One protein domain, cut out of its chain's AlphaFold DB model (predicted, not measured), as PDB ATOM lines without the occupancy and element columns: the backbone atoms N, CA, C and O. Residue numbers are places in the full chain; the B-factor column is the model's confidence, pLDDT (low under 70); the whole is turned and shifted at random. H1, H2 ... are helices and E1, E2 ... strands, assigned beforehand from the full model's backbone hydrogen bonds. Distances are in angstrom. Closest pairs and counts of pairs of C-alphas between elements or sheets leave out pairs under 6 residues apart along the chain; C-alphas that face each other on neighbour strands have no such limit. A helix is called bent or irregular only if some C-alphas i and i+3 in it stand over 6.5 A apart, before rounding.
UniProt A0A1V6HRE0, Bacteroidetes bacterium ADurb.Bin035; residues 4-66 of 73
ATOM      1  N   GLN A   4      -3.981  -3.074 -31.792       96.25
ATOM      2  CA  GLN A   4      -4.915  -4.065 -32.329       96.25
ATOM      3  C   GLN A   4      -6.145  -3.433 -32.994       96.25
ATOM      4  O   GLN A   4      -6.689  -3.997 -33.939       96.25
ATOM      5  N   GLU A   5      -6.577  -2.253 -32.542       98.00
ATOM      6  CA  GLU A   5      -7.759  -1.582 -33.100       98.00
ATOM      7  C   GLU A   5      -7.530  -1.109 -34.540       98.00
ATOM      8  O   GLU A   5      -8.479  -1.018 -35.313       98.00
ATOM      9  N   GLN A   6      -6.271  -0.909 -34.948       97.31
ATOM     10  CA  GLN A   6      -5.933  -0.547 -36.326       97.31
ATOM     11  C   GLN A   6      -6.324  -1.623 -37.348       97.31
ATOM     12  O   GLN A   6      -6.449  -1.312 -38.528       97.31
ATOM     13  N   PHE A   7      -6.513  -2.876 -36.927       97.56
ATOM     14  CA  PHE A   7      -6.869  -3.983 -37.821       97.56
ATOM     15  C   PHE A   7      -8.366  -4.043 -38.140       97.56
ATOM     16  O   PHE A   7      -8.767  -4.716 -39.092       97.56
ATOM     17  N   ILE A   8      -9.204  -3.347 -37.370       97.38
ATOM     18  CA  ILE A   8     -10.652  -3.356 -37.571       97.38
ATOM     19  C   ILE A   8     -10.976  -2.711 -38.922       97.38
ATOM     20  O   ILE A   8     -10.522  -1.613 -39.239       97.38
ATOM     21  N   GLY A   9     -11.761  -3.416 -39.740       96.44
ATOM     22  CA  GLY A   9     -12.178  -2.955 -41.067       96.44
ATOM     23  C   GLY A   9     -11.126  -3.101 -42.170       96.44
ATOM     24  O   GLY A   9     -11.438  -2.818 -43.325       96.44
ATOM     25  N   LYS A  10      -9.908  -3.568 -41.860       97.31
ATOM     26  CA  LYS A  10      -8.887  -3.861 -42.874       97.31
ATOM     27  C   LYS A  10      -9.260  -5.098 -43.690       97.31
ATOM     28  O   LYS A  10      -9.974  -5.982 -43.215       97.31
ATOM     29  N   LYS A  11      -8.770  -5.166 -44.928       96.12
ATOM     30  CA  LYS A  11      -9.052  -6.264 -45.865       96.12
ATOM     31  C   LYS A  11      -7.767  -6.972 -46.262       96.12
ATOM     32  O   LYS A  11      -6.768  -6.323 -46.532       96.12
ATOM     33  N   ILE A  12      -7.825  -8.299 -46.353       95.31
ATOM     34  CA  ILE A  12      -6.695  -9.144 -46.782       95.31
ATOM     35  C   ILE A  12      -6.725  -9.482 -48.280       95.31
ATOM     36  O   ILE A  12      -5.802 -10.127 -48.775       95.31
ATOM     37  N   PHE A  13      -7.783  -9.061 -48.979       94.56
ATOM     38  CA  PHE A  13      -7.947  -9.168 -50.428       94.56
ATOM     39  C   PHE A  13      -8.149  -7.778 -51.023       94.56
ATOM     40  O   PHE A  13      -8.855  -6.967 -50.417       94.56
ATOM     41  N   ASP A  14      -7.563  -7.538 -52.190       93.94
ATOM     42  CA  ASP A  14      -7.752  -6.313 -52.969       93.94
ATOM     43  C   ASP A  14      -9.077  -6.314 -53.763       93.94
ATOM     44  O   ASP A  14      -9.879  -7.254 -53.699       93.94
ATOM     45  N   GLU A  15      -9.319  -5.245 -54.520       92.88
ATOM     46  CA  GLU A  15     -10.477  -5.092 -55.409       92.88
ATOM     47  C   GLU A  15     -10.554  -6.137 -56.532       92.88
ATOM     48  O   GLU A  15     -11.647  -6.438 -57.014       92.88
ATOM     49  N   ASN A  16      -9.424  -6.735 -56.910       92.88
ATOM     50  CA  ASN A  16      -9.328  -7.795 -57.912       92.88
ATOM     51  C   ASN A  16      -9.435  -9.189 -57.284       92.88
ATOM     52  O   ASN A  16      -9.157 -10.193 -57.944       92.88
ATOM     53  N   ASN A  17      -9.852  -9.267 -56.015       89.81
ATOM     54  CA  ASN A  17      -9.961 -10.495 -55.240       89.81
ATOM     55  C   ASN A  17      -8.631 -11.232 -55.013       89.81
ATOM     56  O   ASN A  17      -8.665 -12.386 -54.571       89.81
ATOM     57  N   GLN A  18      -7.490 -10.585 -55.240       92.81
ATOM     58  CA  GLN A  18      -6.165 -11.148 -55.012       92.81
ATOM     59  C   GLN A  18      -5.768 -11.001 -53.546       92.81
ATOM     60  O   GLN A  18      -6.043  -9.994 -52.893       92.81
ATOM     61  N   PHE A  19      -5.134 -12.038 -53.004       93.94
ATOM     62  CA  PHE A  19      -4.652 -12.025 -51.629       93.94
ATOM     63  C   PHE A  19      -3.452 -11.081 -51.474       93.94
ATOM     64  O   PHE A  19      -2.448 -11.228 -52.166       93.94
ATOM     65  N   THR A  20      -3.539 -10.163 -50.511       93.81
ATOM     66  CA  THR A  20      -2.513  -9.146 -50.218       93.81
ATOM     67  C   THR A  20      -2.104  -9.100 -48.733       93.81
ATOM     68  O   THR A  20      -1.064  -8.544 -48.387       93.81
ATOM     69  N   SER A  21      -2.842  -9.784 -47.840       96.69
ATOM     70  CA  SER A  21      -2.640  -9.731 -46.376       96.69
ATOM     71  C   SER A  21      -2.785  -8.303 -45.808       96.69
ATOM     72  O   SER A  21      -3.378  -7.439 -46.448       96.69
ATOM     73  N   ILE A  22      -2.293  -8.068 -44.584       98.12
ATOM     74  CA  ILE A  22      -2.162  -6.744 -43.960       98.12
ATOM     75  C   ILE A  22      -0.679  -6.414 -43.768       98.12
ATOM     76  O   ILE A  22       0.044  -7.139 -43.081       98.12
ATOM     77  N   ALA A  23      -0.230  -5.291 -44.322       97.75
ATOM     78  CA  ALA A  23       1.123  -4.789 -44.128       97.75
ATOM     79  C   ALA A  23       1.263  -4.042 -42.792       97.75
ATOM     80  O   ALA A  23       0.427  -3.216 -42.433       97.75
ATOM     81  N   VAL A  24       2.369  -4.281 -42.082       98.00
ATOM     82  CA  VAL A  24       2.736  -3.551 -40.859       98.00
ATOM     83  C   VAL A  24       3.851  -2.560 -41.202       98.00
ATOM     84  O   VAL A  24       5.003  -2.945 -41.415       98.00
ATOM     85  N   VAL A  25       3.507  -1.277 -41.316       97.62
ATOM     86  CA  VAL A  25       4.319  -0.269 -42.011       97.62
ATOM     87  C   VAL A  25       5.150   0.563 -41.038       97.62
ATOM     88  O   VAL A  25       4.630   1.329 -40.225       97.62
ATOM     89  N   LYS A  26       6.480   0.458 -41.142       95.69
ATOM     90  CA  LYS A  26       7.399   1.324 -40.391       95.69
ATOM     91  C   LYS A  26       7.264   2.770 -40.865       95.69
ATOM     92  O   LYS A  26       7.373   3.033 -42.054       95.69
ATOM     93  N   GLY A  27       7.113   3.693 -39.918       93.94
ATOM     94  CA  GLY A  27       6.931   5.113 -40.226       93.94
ATOM     95  C   GLY A  27       5.490   5.487 -40.567       93.94
ATOM     96  O   GLY A  27       5.244   6.652 -40.831       93.94
ATOM     97  N   GLY A  28       4.556   4.534 -40.497       95.88
ATOM     98  CA  GLY A  28       3.127   4.758 -40.688       95.88
ATOM     99  C   GLY A  28       2.658   4.567 -42.130       95.88
ATOM    100  O   GLY A  28       3.363   4.881 -43.089       95.88
ATOM    101  N   VAL A  29       1.439   4.054 -42.284       97.12
ATOM    102  CA  VAL A  29       0.823   3.698 -43.572       97.12
ATOM    103  C   VAL A  29       0.659   4.922 -44.465       97.12
ATOM    104  O   VAL A  29       0.983   4.857 -45.647       97.12
ATOM    105  N   LYS A  30       0.258   6.061 -43.885       96.00
ATOM    106  CA  LYS A  30       0.088   7.347 -44.590       96.00
ATOM    107  C   LYS A  30       1.357   7.865 -45.270       96.00
ATOM    108  O   LYS A  30       1.269   8.698 -46.165       96.00
ATOM    109  N   HIS A  31       2.523   7.391 -44.841       96.00
ATOM    110  CA  HIS A  31       3.826   7.765 -45.391       96.00
ATOM    111  C   HIS A  31       4.398   6.687 -46.321       96.00
ATOM    112  O   HIS A  31       5.595   6.672 -46.601       96.00
ATOM    113  N   SER A  32       3.556   5.760 -46.780       95.94
ATOM    114  CA  SER A  32       3.940   4.636 -47.628       95.94
ATOM    115  C   SER A  32       3.053   4.533 -48.865       95.94
ATOM    116  O   SER A  32       2.038   5.213 -48.978       95.94
ATOM    117  N   ASN A  33       3.415   3.625 -49.769       96.12
ATOM    118  CA  ASN A  33       2.612   3.303 -50.952       96.12
ATOM    119  C   ASN A  33       1.554   2.216 -50.679       96.12
ATOM    120  O   ASN A  33       0.959   1.693 -51.617       96.12
ATOM    121  N   ILE A  34       1.351   1.825 -49.416       96.56
ATOM    122  CA  ILE A  34       0.359   0.816 -49.045       96.56
ATOM    123  C   ILE A  34      -1.008   1.492 -48.888       96.56
ATOM    124  O   ILE A  34      -1.120   2.432 -48.097       96.56
ATOM    125  N   PRO A  35      -2.064   1.012 -49.571       96.25
ATOM    126  CA  PRO A  35      -3.417   1.507 -49.344       96.25
ATOM    127  C   PRO A  35      -3.828   1.353 -47.875       96.25
ATOM    128  O   PRO A  35      -3.617   0.295 -47.281       96.25
ATOM    129  N   GLU A  36      -4.482   2.367 -47.294       96.31
ATOM    130  CA  GLU A  36      -4.862   2.341 -45.871       96.31
ATOM    131  C   GLU A  36      -5.694   1.106 -45.501       96.31
ATOM    132  O   GLU A  36      -5.582   0.597 -44.390       96.31
ATOM    133  N   ILE A  37      -6.497   0.581 -46.426       97.44
ATOM    134  CA  ILE A  37      -7.333  -0.607 -46.213       97.44
ATOM    135  C   ILE A  37      -6.526  -1.913 -46.049       97.44
ATOM    136  O   ILE A  37      -7.038  -2.872 -45.472       97.44
ATOM    137  N   HIS A  38      -5.264  -1.934 -46.490       97.62
ATOM    138  CA  HIS A  38      -4.352  -3.087 -46.448       97.62
ATOM    139  C   HIS A  38      -3.156  -2.872 -45.511       97.62
ATOM    140  O   HIS A  38      -2.229  -3.679 -45.501       97.62
ATOM    141  N   GLY A  39      -3.141  -1.787 -44.732       97.56
ATOM    142  CA  GLY A  39      -2.000  -1.412 -43.902       97.56
ATOM    143  C   GLY A  39      -2.376  -0.991 -42.486       97.56
ATOM    144  O   GLY A  39      -3.443  -0.414 -42.248       97.56
ATOM    145  N   VAL A  40      -1.453  -1.231 -41.556       98.12
ATOM    146  CA  VAL A  40      -1.447  -0.681 -40.191       98.12
ATOM    147  C   VAL A  40      -0.075  -0.101 -39.850       98.12
ATOM    148  O   VAL A  40       0.944  -0.504 -40.419       98.12
ATOM    149  N   ASP A  41      -0.031   0.830 -38.904       97.81
ATOM    150  CA  ASP A  41       1.211   1.466 -38.474       97.81
ATOM    151  C   ASP A  41       2.018   0.524 -37.576       97.81
ATOM    152  O   ASP A  41       1.502  -0.019 -36.599       97.81
ATOM    153  N   ALA A  42       3.308   0.354 -37.864       97.19
ATOM    154  CA  ALA A  42       4.220  -0.393 -37.001       97.19
ATOM    155  C   ALA A  42       4.466   0.321 -35.662       97.19
ATOM    156  O   ALA A  42       4.409   1.546 -35.557       97.19
ATOM    157  N   ILE A  43       4.858  -0.449 -34.645       96.19
ATOM    158  CA  ILE A  43       5.198   0.098 -33.327       96.19
ATOM    159  C   ILE A  43       6.612   0.695 -33.359       96.19
ATOM    160  O   ILE A  43       7.581   0.027 -33.742       96.19
ATOM    161  N   SER A  44       6.746   1.951 -32.920       94.31
ATOM    162  CA  SER A  44       8.050   2.613 -32.772       94.31
ATOM    163  C   SER A  44       8.955   1.844 -31.802       94.31
ATOM    164  O   SER A  44       8.502   1.355 -30.772       94.31
ATOM    165  N   GLY A  45      10.233   1.672 -32.154       94.75
ATOM    166  CA  GLY A  45      11.177   0.822 -31.409       94.75
ATOM    167  C   GLY A  45      10.975  -0.693 -31.591       94.75
ATOM    168  O   GLY A  45      11.886  -1.464 -31.319       94.75
ATOM    169  N   GLY A  46       9.844  -1.138 -32.149       95.31
ATOM    170  CA  GLY A  46       9.500  -2.550 -32.358       95.31
ATOM    171  C   GLY A  46       9.688  -3.034 -33.796       95.31
ATOM    172  O   GLY A  46       8.858  -3.794 -34.294       95.31
ATOM    173  N   THR A  47      10.731  -2.588 -34.510       93.81
ATOM    174  CA  THR A  47      10.874  -2.854 -35.962       93.81
ATOM    175  C   THR A  47      10.916  -4.352 -36.286       93.81
ATOM    176  O   THR A  47      10.231  -4.792 -37.206       93.81
ATOM    177  N   PHE A  48      11.696  -5.145 -35.545       96.69
ATOM    178  CA  PHE A  48      11.800  -6.587 -35.796       96.69
ATOM    179  C   PHE A  48      10.511  -7.329 -35.445       96.69
ATOM    180  O   PHE A  48      10.049  -8.143 -36.237       96.69
ATOM    181  N   THR A  49       9.879  -6.981 -34.323       97.56
ATOM    182  CA  THR A  49       8.582  -7.544 -33.928       97.56
ATOM    183  C   THR A  49       7.494  -7.222 -34.952       97.56
ATOM    184  O   THR A  49       6.738  -8.104 -35.338       97.56
ATOM    185  N   SER A  50       7.462  -5.987 -35.458       97.56
ATOM    186  CA  SER A  50       6.500  -5.554 -36.480       97.56
ATOM    187  C   SER A  50       6.685  -6.312 -37.797       97.56
ATOM    188  O   SER A  50       5.708  -6.753 -38.396       97.56
ATOM    189  N   LYS A  51       7.939  -6.528 -38.221       96.88
ATOM    190  CA  LYS A  51       8.252  -7.373 -39.385       96.88
ATOM    191  C   LYS A  51       7.827  -8.826 -39.165       96.88
ATOM    192  O   LYS A  51       7.206  -9.413 -40.044       96.88
ATOM    193  N   GLY A  52       8.127  -9.386 -37.992       98.00
ATOM    194  CA  GLY A  52       7.727 -10.744 -37.624       98.00
ATOM    195  C   GLY A  52       6.211 -10.934 -37.654       98.00
ATOM    196  O   GLY A  52       5.731 -11.903 -38.231       98.00
ATOM    197  N   LEU A  53       5.455  -9.970 -37.119       97.94
ATOM    198  CA  LEU A  53       3.994  -9.970 -37.188       97.94
ATOM    199  C   LEU A  53       3.487  -9.928 -38.635       97.94
ATOM    200  O   LEU A  53       2.609 -10.710 -38.984       97.94
ATOM    201  N   GLY A  54       4.048  -9.062 -39.486       97.50
ATOM    202  CA  GLY A  54       3.682  -9.006 -40.906       97.50
ATOM    203  C   GLY A  54       3.868 -10.353 -41.613       97.50
ATOM    204  O   GLY A  54       2.965 -10.817 -42.307       97.50
ATOM    205  N   ASN A  55       4.995 -11.025 -41.366       98.12
ATOM    206  CA  ASN A  55       5.257 -12.362 -41.907       98.12
ATOM    207  C   ASN A  55       4.264 -13.400 -41.365       98.12
ATOM    208  O   ASN A  55       3.667 -14.143 -42.138       98.12
ATOM    209  N   MET A  56       4.025 -13.399 -40.050       98.06
ATOM    210  CA  MET A  56       3.076 -14.308 -39.400       98.06
ATOM    211  C   MET A  56       1.664 -14.183 -39.984       98.06
ATOM    212  O   MET A  56       0.995 -15.193 -40.187       98.06
ATOM    213  N   LEU A  57       1.206 -12.960 -40.273       97.69
ATOM    214  CA  LEU A  57      -0.096 -12.729 -40.902       97.69
ATOM    215  C   LEU A  57      -0.152 -13.331 -42.309       97.69
ATOM    216  O   LEU A  57      -1.108 -14.030 -42.635       97.69
ATOM    217  N   ILE A  58       0.877 -13.099 -43.129       97.25
ATOM    218  CA  ILE A  58       0.959 -13.669 -44.482       97.25
ATOM    219  C   ILE A  58       0.898 -15.197 -44.425       97.25
ATOM    220  O   ILE A  58       0.083 -15.799 -45.125       97.25
ATOM    221  N   ASP A  59       1.725 -15.819 -43.589       97.62
ATOM    222  CA  ASP A  59       1.826 -17.277 -43.508       97.62
ATOM    223  C   ASP A  59       0.552 -17.902 -42.926       97.62
ATOM    224  O   ASP A  59       0.032 -18.882 -43.468       97.62
ATOM    225  N   GLY A  60      -0.013 -17.293 -41.880       96.81
ATOM    226  CA  GLY A  60      -1.258 -17.742 -41.261       96.81
ATOM    227  C   GLY A  60      -2.447 -17.684 -42.220       96.81
ATOM    228  O   GLY A  60      -3.197 -18.656 -42.336       96.81
ATOM    229  N   PHE A  61      -2.606 -16.587 -42.967       95.69
ATOM    230  CA  PHE A  61      -3.680 -16.494 -43.958       95.69
ATOM    231  C   PHE A  61      -3.462 -17.429 -45.142       95.69
ATOM    232  O   PHE A  61      -4.429 -18.032 -45.596       95.69
ATOM    233  N   LYS A  62      -2.223 -17.614 -45.615       95.50
ATOM    234  CA  LYS A  62      -1.917 -18.603 -46.662       95.50
ATOM    235  C   LYS A  62      -2.311 -20.014 -46.240       95.50
ATOM    236  O   LYS A  62      -2.931 -20.727 -47.023       95.50
ATOM    237  N   MET A  63      -2.014 -20.399 -45.001       96.44
ATOM    238  CA  MET A  63      -2.433 -21.692 -44.458       96.44
ATOM    239  C   MET A  63      -3.963 -21.824 -44.418       96.44
ATOM    240  O   MET A  63      -4.506 -22.882 -44.727       96.44
ATOM    241  N   ALA A  64      -4.667 -20.741 -44.083       93.88
ATOM    242  CA  ALA A  64      -6.125 -20.696 -44.051       93.88
ATOM    243  C   ALA A  64      -6.783 -20.471 -45.428       93.88
ATOM    244  O   ALA A  64      -8.010 -20.522 -45.519       93.88
ATOM    245  N   MET A  65      -6.016 -20.238 -46.500       93.38
ATOM    246  CA  MET A  65      -6.548 -19.809 -47.801       93.38
ATOM    247  C   MET A  65      -7.625 -20.741 -48.371       93.38
ATOM    248  O   MET A  65      -8.670 -20.230 -48.767       93.38
ATOM    249  N   PRO A  66      -7.475 -22.083 -48.322       93.06
ATOM    250  CA  PRO A  66      -8.516 -22.985 -48.817       93.06
ATOM    251  C   PRO A  66      -9.858 -22.800 -48.099       93.06
ATOM    252  O   PRO A  66     -10.924 -22.943 -48.693       93.06
TER     253      PRO A  66
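This is residues 4 to 66 of the 73 residues of a protein of Bacteroidetes bacterium ADurb.Bin035 (UniProt A0A1V6HRE0). What does the model look like? One long helix, H2, runs along one side of a small body of loops built round a short parallel strand pair, E1 and E2, with E1 nearer to H2 and the single turn H1 beside E2. What is it made of? The printed part has 63 residues, with H1, E1, E2 and H2 in chain order; the class is mostly helix, though under half of the residues are in named elements. How large is it? It is compact, with a radius of gyration of the C-alphas of 11.5 A, and elongated, spanning 35 by 21 by 20 A.

Where do the first elements lie? H1 is residues 4 to 7, with C-alpha 4 at (-4.915, -4.065, -32.329); E1 is residues 23 to 25 and E2 residues 39 to 41. Where is the long helix? H2, residues 47 to 66, measures 30.8 A and ends with C-alpha 66 at (-8.516, -22.985, -48.817). It is irregular: C-alphas 63 and 66 are 7.6 A apart.

How do the strands pair? E1 and E2 are parallel at 32 degrees, with N 25 and O 40 at 2.8 A, within hydrogen-bond range. Where are the helices? The closest C-alphas of H1 and E2, Gln 6 and Val 40, are 5.9 A apart; those of E1 and H2, Val 24 and Gly 54, are 5.5 A apart. H1 and H2 are apart. What of their backbones? In H2, 15 of 16 O i to N i+4 pairs are within hydrogen-bond range; H1 is too short for such a pair.

Which C-alphas lie farthest apart? Those of Gly 45 and Pro 66, 35.5 A. Which links are long? H1 to E1 and E1 to E2 are long; E2 to H2 is tight. Is anything missing or uncertain? The printed part has no cut, and no printed residue is under 70 in pLDDT.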